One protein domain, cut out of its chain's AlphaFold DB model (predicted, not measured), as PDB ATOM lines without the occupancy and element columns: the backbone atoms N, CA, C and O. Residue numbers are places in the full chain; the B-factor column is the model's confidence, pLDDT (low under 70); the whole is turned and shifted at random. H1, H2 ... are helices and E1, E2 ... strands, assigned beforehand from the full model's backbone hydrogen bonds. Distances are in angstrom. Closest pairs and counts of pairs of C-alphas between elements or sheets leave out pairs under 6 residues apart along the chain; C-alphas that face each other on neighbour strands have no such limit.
ATOM      1  N   ARG A   2     211.283 253.552 200.562       63.00
ATOM      2  CA  ARG A   2     211.132 252.720 201.786       63.00
ATOM      3  C   ARG A   2     209.991 251.685 201.751       63.00
ATOM      4  O   ARG A   2     210.223 250.515 202.025       63.00
ATOM      5  N   ILE A   3     208.788 252.092 201.328       65.50
ATOM      6  CA  ILE A   3     207.612 251.200 201.218       65.50
ATOM      7  C   ILE A   3     207.867 250.039 200.242       65.50
ATOM      8  O   ILE A   3     207.443 248.914 200.488       65.50
ATOM      9  N   MET A   4     208.599 250.287 199.152       62.66
ATOM     10  CA  MET A   4     208.864 249.266 198.137       62.66
ATOM     11  C   MET A   4     209.918 248.252 198.587       62.66
ATOM     12  O   MET A   4     209.791 247.071 198.287       62.66
ATOM     13  N   LYS A   5     210.922 248.687 199.358       70.00
ATOM     14  CA  LYS A   5     211.895 247.786 199.990       70.00
ATOM     15  C   LYS A   5     211.237 246.890 201.036       70.00
ATOM     16  O   LYS A   5     211.520 245.704 201.078       70.00
ATOM     17  N   GLN A   6     210.333 247.441 201.844       73.06
ATOM     18  CA  GLN A   6     209.615 246.665 202.860       73.06
ATOM     19  C   GLN A   6     208.601 245.685 202.268       73.06
ATOM     20  O   GLN A   6     208.463 244.581 202.783       73.06
ATOM     21  N   LYS A   7     207.876 246.082 201.217       67.62
ATOM     22  CA  LYS A   7     206.764 245.285 200.678       67.62
ATOM     23  C   LYS A   7     207.158 244.375 199.514       67.62
ATOM     24  O   LYS A   7     206.547 243.329 199.342       67.62
ATOM     25  N   TYR A   8     208.160 244.766 198.728       60.38
ATOM     26  CA  TYR A   8     208.573 244.063 197.509       60.38
ATOM     27  C   TYR A   8     210.063 243.688 197.509       60.38
ATOM     28  O   TYR A   8     210.585 243.290 196.474       60.38
ATOM     29  N   SER A   9     210.761 243.835 198.644       70.19
ATOM     30  CA  SER A   9     212.179 243.465 198.814       70.19
ATOM     31  C   SER A   9     213.130 244.081 197.776       70.19
ATOM     32  O   SER A   9     214.182 243.524 197.478       70.19
ATOM     33  N   MET A  10     212.775 245.245 197.220       64.44
ATOM     34  CA  MET A  10     213.565 245.911 196.180       64.44
ATOM     35  C   MET A  10     214.649 246.845 196.759       64.44
ATOM     36  O   MET A  10     214.420 247.474 197.800       64.44
ATOM     37  N   PRO A  11     215.799 247.021 196.074       71.31
ATOM     38  CA  PRO A  11     216.855 247.942 196.498       71.31
ATOM     39  C   PRO A  11     216.383 249.405 196.544       71.31
ATOM     40  O   PRO A  11     215.663 249.868 195.661       71.31
ATOM     41  N   GLU A  12     216.852 250.180 197.527       70.50
ATOM     42  CA  GLU A  12     216.589 251.627 197.649       70.50
ATOM     43  C   GLU A  12     217.429 252.469 196.672       70.50
ATOM     44  O   GLU A  12     218.112 253.412 197.059       70.50
ATOM     45  N   SER A  13     217.387 252.136 195.379       77.75
ATOM     46  CA  SER A  13     218.128 252.844 194.328       77.75
ATOM     47  C   SER A  13     217.193 253.562 193.357       77.75
ATOM     48  O   SER A  13     216.365 252.940 192.695       77.75
ATOM     49  N   ALA A  14     217.372 254.881 193.211       70.44
ATOM     50  CA  ALA A  14     216.605 255.739 192.298       70.44
ATOM     51  C   ALA A  14     216.587 255.244 190.839       70.44
ATOM     52  O   ALA A  14     215.622 255.507 190.121       70.44
ATOM     53  N   LYS A  15     217.635 254.531 190.402       76.94
ATOM     54  CA  LYS A  15     217.733 253.950 189.056       76.94
ATOM     55  C   LYS A  15     216.753 252.788 188.874       76.94
ATOM     56  O   LYS A  15     215.927 252.833 187.969       76.94
ATOM     57  N   TRP A  16     216.783 251.829 189.798       67.69
ATOM     58  CA  TRP A  16     215.899 250.659 189.794       67.69
ATOM     59  C   TRP A  16     214.423 251.053 189.866       67.69
ATOM     60  O   TRP A  16     213.584 250.476 189.182       67.69
ATOM     61  N   TYR A  17     214.099 252.101 190.631       70.25
ATOM     62  CA  TYR A  17     212.732 252.621 190.674       70.25
ATOM     63  C   TYR A  17     212.257 253.132 189.311       70.25
ATOM     64  O   TYR A  17     211.139 252.829 188.910       70.25
ATOM     65  N   LYS A  18     213.088 253.893 188.590       74.06
ATOM     66  CA  LYS A  18     212.726 254.423 187.266       74.06
ATOM     67  C   LYS A  18     212.569 253.313 186.223       74.06
ATOM     68  O   LYS A  18     211.690 253.428 185.376       74.06
ATOM     69  N   GLU A  19     213.384 252.263 186.303       75.56
ATOM     70  CA  GLU A  19     213.269 251.075 185.444       75.56
ATOM     71  C   GLU A  19     211.967 250.310 185.727       75.56
ATOM     72  O   GLU A  19     211.221 250.042 184.795       75.56
ATOM     73  N   GLN A  20     211.594 250.105 186.994       74.00
ATOM     74  CA  GLN A  20     210.331 249.432 187.339       74.00
ATOM     75  C   GLN A  20     209.078 250.204 186.913       74.00
ATOM     76  O   GLN A  20     208.134 249.609 186.402       74.00
ATOM     77  N   PHE A  21     209.053 251.535 187.049       72.31
ATOM     78  CA  PHE A  21     207.937 252.328 186.513       72.31
ATOM     79  C   PHE A  21     207.830 252.217 184.985       72.31
ATOM     80  O   PHE A  21     206.725 252.264 184.449       72.31
ATOM     81  N   LYS A  22     208.959 252.039 184.289       70.50
ATOM     82  CA  LYS A  22     208.979 251.802 182.844       70.50
ATOM     83  C   LYS A  22     208.456 250.403 182.501       70.50
ATOM     84  O   LYS A  22     207.638 250.297 181.592       70.50
ATOM     85  N   ASP A  23     208.856 249.376 183.253       72.81
ATOM     86  CA  ASP A  23     208.379 247.992 183.084       72.81
ATOM     87  C   ASP A  23     206.875 247.861 183.366       72.81
ATOM     88  O   ASP A  23     206.171 247.127 182.679       72.81
ATOM     89  N   TRP A  24     206.345 248.622 184.327       69.00
ATOM     90  CA  TRP A  24     204.906 248.686 184.618       69.00
ATOM     91  C   TRP A  24     204.108 249.531 183.620       69.00
ATOM     92  O   TRP A  24     202.910 249.735 183.812       69.00
ATOM     93  N   GLY A  25     204.755 250.063 182.577       63.53
ATOM     94  CA  GLY A  25     204.108 250.918 181.583       63.53
ATOM     95  C   GLY A  25     203.590 252.241 182.157       63.53
ATOM     96  O   GLY A  25     202.726 252.877 181.553       63.53
ATOM     97  N   TRP A  26     204.093 252.666 183.322       69.12
ATOM     98  CA  TRP A  26     203.628 253.866 184.005       69.12
ATOM     99  C   TRP A  26     204.179 255.115 183.323       69.12
ATOM    100  O   TRP A  26     205.372 255.431 183.402       69.12
ATOM    101  N   GLN A  27     203.298 255.856 182.656       70.94
ATOM    102  CA  GLN A  27     203.671 257.064 181.932       70.94
ATOM    103  C   GLN A  27     203.185 258.309 182.665       70.94
ATOM    104  O   GLN A  27     202.022 258.687 182.591       70.94
ATOM    105  N   LYS A  28     204.112 258.996 183.341       71.50
ATOM    106  CA  LYS A  28     203.817 260.224 184.097       71.50
ATOM    107  C   LYS A  28     203.229 261.353 183.238       71.50
ATOM    108  O   LYS A  28     202.494 262.191 183.750       71.50
ATOM    109  N   ASN A  29     203.603 261.410 181.962       79.38
ATOM    110  CA  ASN A  29     203.220 262.481 181.051       79.38
ATOM    111  C   ASN A  29     202.401 261.902 179.900       79.38
ATOM    112  O   ASN A  29     202.838 260.941 179.272       79.38
ATOM    113  N   LEU A  30     201.265 262.527 179.596       81.56
ATOM    114  CA  LEU A  30     200.435 262.174 178.453       81.56
ATOM    115  C   LEU A  30     201.093 262.674 177.150       81.56
ATOM    116  O   LEU A  30     201.336 263.880 177.028       81.56
ATOM    117  N   PRO A  31     201.395 261.797 176.173       85.50
ATOM    118  CA  PRO A  31     201.918 262.216 174.876       85.50
ATOM    119  C   PRO A  31     200.964 263.186 174.172       85.50
ATOM    120  O   PRO A  31     199.749 263.008 174.208       85.50
ATOM    121  N   GLY A  32     201.508 264.192 173.483       80.69
ATOM    122  CA  GLY A  32     200.709 265.270 172.886       80.69
ATOM    123  C   GLY A  32     199.629 264.802 171.906       80.69
ATOM    124  O   GLY A  32     198.541 265.364 171.890       80.69
ATOM    125  N   GLN A  33     199.894 263.736 171.143       80.12
ATOM    126  CA  GLN A  33     198.908 263.142 170.230       80.12
ATOM    127  C   GLN A  33     197.718 262.532 170.984       80.12
ATOM    128  O   GLN A  33     196.573 262.756 170.603       80.12
ATOM    129  N   HIS A  34     197.978 261.819 172.085       84.81
ATOM    130  CA  HIS A  34     196.923 261.257 172.928       84.81
ATOM    131  C   HIS A  34     196.159 262.350 173.672       84.81
ATOM    132  O   HIS A  34     194.938 262.288 173.740       84.81
ATOM    133  N   ALA A  35     196.845 263.385 174.161       86.00
ATOM    134  CA  ALA A  35     196.203 264.527 174.809       86.00
ATOM    135  C   ALA A  35     195.240 265.265 173.867       86.00
ATOM    136  O   ALA A  35     194.114 265.575 174.255       86.00
ATOM    137  N   GLN A  36     195.663 265.497 172.622       82.62
ATOM    138  CA  GLN A  36     194.840 266.141 171.601       82.62
ATOM    139  C   GLN A  36     193.620 265.281 171.243       82.62
ATOM    140  O   GLN A  36     192.495 265.776 171.246       82.62
ATOM    141  N   TRP A  37     193.827 263.977 171.035       86.12
ATOM    142  CA  TRP A  37     192.738 263.041 170.757       86.12
ATOM    143  C   TRP A  37     191.734 262.959 171.916       86.12
ATOM    144  O   TRP A  37     190.529 263.043 171.692       86.12
ATOM    145  N   MET A  38     192.207 262.846 173.165       88.50
ATOM    146  CA  MET A  38     191.346 262.789 174.353       88.50
ATOM    147  C   MET A  38     190.519 264.069 174.506       88.50
ATOM    148  O   MET A  38     189.322 263.997 174.787       88.50
ATOM    149  N   LYS A  39     191.128 265.237 174.263       87.62
ATOM    150  CA  LYS A  39     190.425 266.524 174.263       87.62
ATOM    151  C   LYS A  39     189.296 266.535 173.230       87.62
ATOM    152  O   LYS A  39     188.146 266.793 173.580       87.62
ATOM    153  N   GLU A  40     189.607 266.222 171.976       85.31
ATOM    154  CA  GLU A  40     188.632 266.246 170.879       85.31
ATOM    155  C   GLU A  40     187.522 265.207 171.077       85.31
ATOM    156  O   GLU A  40     186.345 265.495 170.840       85.31
ATOM    157  N   LYS A  41     187.859 264.022 171.601       86.56
ATOM    158  CA  LYS A  41     186.888 262.975 171.934       86.56
ATOM    159  C   LYS A  41     185.954 263.398 173.067       86.56
ATOM    160  O   LYS A  41     184.750 263.160 172.969       86.56
ATOM    161  N   ALA A  42     186.477 264.037 174.115       86.50
ATOM    162  CA  ALA A  42     185.668 264.558 175.216       86.50
ATOM    163  C   ALA A  42     184.739 265.687 174.751       86.50
ATOM    164  O   ALA A  42     183.564 265.701 175.112       86.50
ATOM    165  N   GLU A  43     185.227 266.608 173.914       85.12
ATOM    166  CA  GLU A  43     184.398 267.664 173.323       85.12
ATOM    167  C   GLU A  43     183.304 267.099 172.417       85.12
ATOM    168  O   GLU A  43     182.157 267.533 172.508       85.12
ATOM    169  N   LYS A  44     183.627 266.105 171.581       83.06
ATOM    170  CA  LYS A  44     182.650 265.431 170.719       83.06
ATOM    171  C   LYS A  44     181.557 264.755 171.544       83.06
ATOM    172  O   LYS A  44     180.384 265.009 171.303       83.06
ATOM    173  N   ARG A  45     181.923 263.971 172.566       86.62
ATOM    174  CA  ARG A  45     180.953 263.306 173.456       86.62
ATOM    175  C   ARG A  45     180.108 264.293 174.251       86.62
ATOM    176  O   ARG A  45     178.929 264.030 174.467       86.62
ATOM    177  N   LYS A  46     180.666 265.449 174.617       87.50
ATOM    178  CA  LYS A  46     179.888 266.509 175.257       87.50
ATOM    179  C   LYS A  46     178.926 267.198 174.282       87.50
ATOM    180  O   LYS A  46     177.805 267.490 174.666       87.50
ATOM    181  N   ARG A  47     179.329 267.424 173.024       82.75
ATOM    182  CA  ARG A  47     178.464 268.031 171.993       82.75
ATOM    183  C   ARG A  47     177.365 267.091 171.488       82.75
ATOM    184  O   ARG A  47     176.260 267.552 171.244       82.75
ATOM    185  N   GLU A  48     177.680 265.813 171.286       84.50
ATOM    186  CA  GLU A  48     176.791 264.847 170.620       84.50
ATOM    187  C   GLU A  48     175.962 264.009 171.599       84.50
ATOM    188  O   GLU A  48     174.830 263.654 171.289       84.50
ATOM    189  N   GLU A  49     176.512 263.681 172.773       80.19
ATOM    190  CA  GLU A  49     175.877 262.777 173.742       80.19
ATOM    191  C   GLU A  49     175.599 263.439 175.105       80.19
ATOM    192  O   GLU A  49     175.057 262.773 175.980       80.19
ATOM    193  N   ASP A  50     176.006 264.702 175.307       84.44
ATOM    194  CA  ASP A  50     176.032 265.416 176.600       84.44
ATOM    195  C   ASP A  50     176.684 264.629 177.755       84.44
ATOM    196  O   ASP A  50     176.361 264.778 178.933       84.44
ATOM    197  N   LYS A  51     177.657 263.775 177.426       81.81
ATOM    198  CA  LYS A  51     178.356 262.943 178.410       81.81
ATOM    199  C   LYS A  51     179.738 263.480 178.711       81.81
ATOM    200  O   LYS A  51     180.552 263.694 177.808       81.81
ATOM    201  N   ASP A  52     180.048 263.560 179.998       85.56
ATOM    202  CA  ASP A  52     181.423 263.737 180.439       85.56
ATOM    203  C   ASP A  52     182.223 262.456 180.183       85.56
ATOM    204  O   ASP A  52     181.676 261.353 180.055       85.56
ATOM    205  N   THR A  53     183.534 262.609 180.023       88.06
ATOM    206  CA  THR A  53     184.416 261.513 179.616       88.06
ATOM    207  C   THR A  53     185.668 261.497 180.476       88.06
ATOM    208  O   THR A  53     186.347 262.512 180.625       88.06
ATOM    209  N   VAL A  54     185.961 260.324 181.028       89.88
ATOM    210  CA  VAL A  54     187.188 260.027 181.769       89.88
ATOM    211  C   VAL A  54     187.995 259.021 180.962       89.88
ATOM    212  O   VAL A  54     187.434 258.039 180.475       89.88
ATOM    213  N   PHE A  55     189.300 259.256 180.838       90.56
ATOM    214  CA  PHE A  55     190.225 258.421 180.077       90.56
ATOM    215  C   PHE A  55     191.205 257.690 180.998       90.56
ATOM    216  O   PHE A  55     191.593 258.202 182.048       90.56
ATOM    217  N   PHE A  56     191.655 256.516 180.563       87.25
ATOM    218  CA  PHE A  56     192.735 255.758 181.181       87.25
ATOM    219  C   PHE A  56     193.836 255.507 180.160       87.25
ATOM    220  O   PHE A  56     193.582 254.989 179.073       87.25
ATOM    221  N   TYR A  57     195.058 255.884 180.531       84.69
ATOM    222  CA  TYR A  57     196.256 255.701 179.717       84.69
ATOM    223  C   TYR A  57     197.495 255.624 180.610       84.69
ATOM    224  O   TYR A  57     197.631 256.412 181.553       84.69
ATOM    225  N   GLY A  58     198.393 254.672 180.331       76.12
ATOM    226  CA  GLY A  58     199.646 254.502 181.080       76.12
ATOM    227  C   GLY A  58     199.449 254.256 182.583       76.12
ATOM    228  O   GLY A  58     200.256 254.713 183.391       76.12
ATOM    229  N   GLY A  59     198.338 253.611 182.962       74.38
ATOM    230  CA  GLY A  59     197.965 253.340 184.357       74.38
ATOM    231  C   GLY A  59     197.438 254.550 185.145       74.38
ATOM    232  O   GLY A  59     197.275 254.453 186.359       74.38
ATOM    233  N   LEU A  60     197.177 255.683 184.485       79.50
ATOM    234  CA  LEU A  60     196.664 256.912 185.098       79.50
ATOM    235  C   LEU A  60     195.287 257.281 184.543       79.50
ATOM    236  O   LEU A  60     194.979 257.026 183.376       79.50
ATOM    237  N   ARG A  61     194.478 257.902 185.406       86.12
ATOM    238  CA  ARG A  61     193.191 258.508 185.063       86.12
ATOM    239  C   ARG A  61     193.424 259.943 184.595       86.12
ATOM    240  O   ARG A  61     194.116 260.692 185.280       86.12
ATOM    241  N   TRP A  62     192.806 260.314 183.481       86.38
ATOM    242  CA  TRP A  62     192.869 261.647 182.888       86.38
ATOM    243  C   TRP A  62     191.452 262.170 182.670       86.38
ATOM    244  O   TRP A  62     190.614 261.475 182.086       86.38
ATOM    245  N   ASP A  63     191.169 263.382 183.136       89.06
ATOM    246  CA  ASP A  63     189.933 264.078 182.793       89.06
ATOM    247  C   ASP A  63     190.128 265.028 181.599       89.06
ATOM    248  O   ASP A  63     191.226 265.174 181.047       89.06
ATOM    249  N   LYS A  64     189.040 265.674 181.172       85.69
ATOM    250  CA  LYS A  64     189.079 266.653 180.079       85.69
ATOM    251  C   LYS A  64     190.065 267.794 180.365       85.69
ATOM    252  O   LYS A  64     190.818 268.183 179.473       85.69
ATOM    253  N   THR A  65     190.089 268.313 181.590       85.69
ATOM    254  CA  THR A  65     190.949 269.446 181.964       85.69
ATOM    255  C   THR A  65     192.427 269.055 181.965       85.69
ATOM    256  O   THR A  65     193.285 269.829 181.536       85.69
ATOM    257  N   ASP A  66     192.743 267.828 182.369       85.06
ATOM    258  CA  ASP A  66     194.094 267.276 182.354       85.06
ATOM    259  C   ASP A  66     194.588 267.024 180.928       85.06
ATOM    260  O   ASP A  66     195.749 267.326 180.610       85.06
ATOM    261  N   ALA A  67     193.708 266.527 180.052       85.25
ATOM    262  CA  ALA A  67     193.987 266.367 178.630       85.25
ATOM    263  C   ALA A  67     194.264 267.726 177.961       85.25
ATOM    264  O   ALA A  67     195.276 267.875 177.277       85.25
ATOM    265  N   GLU A  68     193.459 268.757 178.239       85.00
ATOM    266  CA  GLU A  68     193.653 270.124 177.727       85.00
ATOM    267  C   GLU A  68     194.974 270.754 178.199       85.00
ATOM    268  O   GLU A  68     195.749 271.294 177.399       85.00
ATOM    269  N   ARG A  69     195.291 270.635 179.494       83.69
ATOM    270  CA  ARG A  69     196.573 271.100 180.056       83.69
ATOM    271  C   ARG A  69     197.774 270.358 179.472       83.69
ATOM    272  O   ARG A  69     198.887 270.883 179.477       83.69
ATOM    273  N   SER A  70     197.599 269.109 179.051       83.38
ATOM    274  CA  SER A  70     198.672 268.300 178.459       83.38
ATOM    275  C   SER A  70     198.834 268.584 176.964       83.38
ATOM    276  O   SER A  70     199.963 268.692 176.484       83.38
ATOM    277  N   ALA A  71     197.732 268.818 176.249       80.00
ATOM    278  CA  ALA A  71     197.727 269.204 174.840       80.00
ATOM    279  C   ALA A  71     198.392 270.574 174.627       80.00
ATOM    280  O   ALA A  71     199.247 270.724 173.758       80.00
ATOM    281  N   THR A  72     198.098 271.549 175.492       77.81
ATOM    282  CA  THR A  72     198.689 272.904 175.442       77.81
ATOM    283  C   THR A  72     200.204 272.935 175.682       77.81
ATOM    284  O   THR A  72     200.884 273.846 175.209       77.81
ATOM    285  N   ARG A  73     200.768 271.931 176.369       71.88
ATOM    286  CA  ARG A  73     202.221 271.793 176.588       71.88
ATOM    287  C   ARG A  73     202.968 271.235 175.374       71.88
ATOM    288  O   ARG A  73     204.170 271.465 175.236       71.88
ATOM    289  N   SER A  74     202.282 270.523 174.485       65.12
ATOM    290  CA  SER A  74     202.873 269.917 173.295       65.12
ATOM    291  C   SER A  74     202.859 270.914 172.132       65.12
ATOM    292  O   SER A  74     201.922 270.944 171.342       65.12
ATOM    293  N   LYS A  75     203.913 271.733 171.993       54.81
ATOM    294  CA  LYS A  75     204.131 272.610 170.822       54.81
ATOM    295  C   LYS A  75     204.376 271.786 169.546       54.81
ATOM    296  O   LYS A  75     205.498 271.693 169.057       54.81
ATOM    297  N   LYS A  76     203.328 271.193 168.983       49.50
ATOM    298  CA  LYS A  76     203.292 270.782 167.579       49.50
ATOM    299  C   LYS A  76     201.889 271.042 167.054       49.50
ATOM    300  O   LYS A  76     200.983 270.240 167.240       49.50
ATOM    301  N   VAL A  77     201.738 272.219 166.455       43.34
ATOM    302  CA  VAL A  77     200.548 272.642 165.719       43.34
ATOM    303  C   VAL A  77     200.329 271.647 164.581       43.34
ATOM    304  O   VAL A  77     201.220 271.453 163.753       43.34
ATOM    305  N   ARG A  78     199.162 271.006 164.547       41.69
ATOM    306  CA  ARG A  78     198.629 270.360 163.345       41.69
ATOM    307  C   ARG A  78     197.304 271.054 163.029       41.69
ATOM    308  O   ARG A  78     196.567 271.389 163.952       41.69
ATOM    309  N   SER A  79     197.122 271.387 161.757       36.31
ATOM    310  CA  SER A  79     196.125 272.329 161.253       36.31
ATOM    311  C   SER A  79     194.692 271.894 161.537       36.31
ATOM    312  O   SER A  79     194.356 270.719 161.404       36.31
ATOM    313  N   GLU A  80     193.860 272.883 161.858       41.38
ATOM    314  CA  GLU A  80     192.406 272.817 161.765       41.38
ATOM    315  C   GLU A  80     191.990 272.193 160.427       41.38
ATOM    316  O   GLU A  80     192.519 272.571 159.379       41.38
ATOM    317  N   SER A  81     190.991 271.308 160.469       38.91
ATOM    318  CA  SER A  81     190.317 270.671 159.320       38.91
ATOM    319  C   SER A  81     190.808 269.275 158.914       38.91
ATOM    320  O   SER A  81     191.045 269.020 157.741       38.91
ATOM    321  N   GLU A  82     190.834 268.322 159.845       37.09
ATOM    322  CA  GLU A  82     190.507 266.930 159.506       37.09
ATOM    323  C   GLU A  82     189.480 266.429 160.520       37.09
ATOM    324  O   GLU A  82     189.695 266.465 161.730       37.09
ATOM    325  N   VAL A  83     188.312 266.025 160.024       41.59
ATOM    326  CA  VAL A  83     187.294 265.349 160.824       41.59
ATOM    327  C   VAL A  83     187.921 264.050 161.319       41.59
ATOM    328  O   VAL A  83     188.116 263.115 160.547       41.59
ATOM    329  N   ILE A  84     188.270 264.009 162.603       47.09
ATOM    330  CA  ILE A  84     188.745 262.816 163.299       47.09
ATOM    331  C   ILE A  84     187.553 261.848 163.421       47.09
ATOM    332  O   ILE A  84     186.832 261.803 164.422       47.09
ATOM    333  N   ASP A  85     187.312 261.087 162.356       51.38
ATOM    334  CA  ASP A  85     186.602 259.812 162.408       51.38
ATOM    335  C   ASP A  85     187.618 258.753 162.845       51.38
ATOM    336  O   ASP A  85     188.231 258.072 162.032       51.38
ATOM    337  N   VAL A  86     187.944 258.744 164.140       53.34
ATOM    338  CA  VAL A  86     189.064 257.950 164.657       53.34
ATOM    339  C   VAL A  86     188.545 256.874 165.589       53.34
ATOM    340  O   VAL A  86     188.013 257.161 166.669       53.34
ATOM    341  N   ASP A  87     188.738 255.634 165.140       59.03
ATOM    342  CA  ASP A  87     188.777 254.445 165.979       59.03
ATOM    343  C   ASP A  87     189.580 254.736 167.243       59.03
ATOM    344  O   ASP A  87     190.653 255.338 167.199       59.03
ATOM    345  N   THR A  88     189.043 254.333 168.391       71.56
ATOM    346  CA  THR A  88     189.722 254.507 169.676       71.56
ATOM    347  C   THR A  88     191.125 253.897 169.578       71.56
ATOM    348  O   THR A  88     191.219 252.698 169.308       71.56
ATOM    349  N   PRO A  89     192.211 254.676 169.774       75.19
ATOM    350  CA  PRO A  89     193.553 254.115 169.818       75.19
ATOM    351  C   PRO A  89     193.575 252.965 170.826       75.19
ATOM    352  O   PRO A  89     193.076 253.141 171.936       75.19
ATOM    353  N   GLY A  90     194.124 251.805 170.446       69.31
ATOM    354  CA  GLY A  90     193.996 250.561 171.223       69.31
ATOM    355  C   GLY A  90     194.455 250.661 172.685       69.31
ATOM    356  O   GLY A  90     193.986 249.903 173.528       69.31
ATOM    357  N   ASP A  91     195.299 251.645 172.992       77.75
ATOM    358  CA  ASP A  91     195.880 251.868 174.317       77.75
ATOM    359  C   ASP A  91     195.093 252.867 175.189       77.75
ATOM    360  O   ASP A  91     195.507 253.164 176.312       77.75
ATOM    361  N   ILE A  92     193.985 253.432 174.687       80.50
ATOM    362  CA  ILE A  92     193.152 254.397 175.417       80.50
ATOM    363  C   ILE A  92     191.791 253.783 175.729       80.50
ATOM    364  O   ILE A  92     190.989 253.513 174.840       80.50
ATOM    365  N   LEU A  93     191.485 253.663 177.018       82.81
ATOM    366  CA  LEU A  93     190.146 253.316 177.489       82.81
ATOM    367  C   LEU A  93     189.431 254.586 177.948       82.81
ATOM    368  O   LEU A  93     190.054 255.463 178.546       82.81
ATOM    369  N   TYR A  94     188.128 254.703 177.700       86.38
ATOM    370  CA  TYR A  94     187.334 255.807 178.234       86.38
ATOM    371  C   TYR A  94     185.920 255.372 178.594       86.38
ATOM    372  O   TYR A  94     185.367 254.450 177.998       86.38
ATOM    373  N   HIS A  95     185.328 256.060 179.563       84.38
ATOM    374  CA  HIS A  95     183.942 255.847 179.963       84.38
ATOM    375  C   HIS A  95     183.310 257.152 180.454       84.38
ATOM    376  O   HIS A  95     183.985 258.165 180.658       84.38
ATOM    377  N   THR A  96     181.995 257.122 180.644       85.75
ATOM    378  CA  THR A  96     181.266 258.213 181.294       85.75
ATOM    379  C   THR A  96     181.312 258.004 182.811       85.75
ATOM    380  O   THR A  96     181.057 256.884 183.259       85.75
TER     381      THR A  96
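Overview. This is residues 2 to 96 of the 423 residues of an uncharacterized protein of Glarea lozoyensis (strain ATCC 74030 / MF5533) (UniProt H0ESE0). A small head, in which a short three-stranded sheet and two helices side by side, H3 and H4, come together, has a thin arm at one end that holds H1 and H2 and makes much of the length. A long loop, residues 72 to 92, leads from H4 back to the sheet at E3. The printed part has 95 residues, with four named helices and three named strands in the order H1, H2, H3, E1, E2, H4, E3, and its class is mostly helix. The sheet runs E2, E1, E3, antiparallel throughout. The whole is loose, with a radius of gyration of the C-alphas of 16.9 A, and elongated, with spans of 51 by 29 by 22 A.

Along the chain. H1 is residues 2 to 8, 10.0 A long, and C-alpha 2 is at (211.132, 252.720, 201.786). H2 is residues 14 to 23, 14.6 A. H3, residues 32 to 49, is the longest helix, 25.0 A from C-alpha 32 at (200.709, 265.270, 172.886) to C-alpha 49. E1 is residues 54 to 57, 10.3 A, and E2 is residues 60 to 62, 6.5 A. H4 is residues 64 to 71, 10.4 A. E3 is residues 93 to 95, 7.1 A, and C-alpha 95 is at (183.942, 255.847, 179.963).

Arrangement. H1 and H2 are apart from each other, neither touches a helix, and neither is on the sheet. H2 and H3 are apart too. H3 and H4 touch, closest at the C-alphas of Ala 35 and Ala 67, 4.8 A; they run opposite ways at a shallow tilt of 32 degrees, only just short of steep. H3 only grazes the sheet, with residues 34 to 42, and the closest C-alphas of H3 and E1 are those of Met 38 and Phe 55, 7.3 A. H4 only grazes it, with residues 64 to 70. E1 and E2 form a hairpin, antiparallel at 143 degrees, with N 62 and O 55 at 2.8 A within hydrogen-bond range. E1 and E3 are antiparallel at 167 degrees, with N 56 and O 93 at 2.8 A within that range. E2, H4 and E3 make a split strand-helix-strand unit, two strands running the same way with E1 between them, and its crossover is right-handed. In H1, H2, H3 and H4 every O i to N i+4 pair is within hydrogen-bond range.

Size, cuts and confidence. The C-alphas farthest apart are those of Gln 6 and Ser 81, 53.3 A. The printed part has no cut. The link from H4 to E3, 21 residues, is long. The mean pLDDT of the printed part is 74.1, and 25 residues are under 70, among them residues 2 to 4, 24 to 26 and 74 to 87.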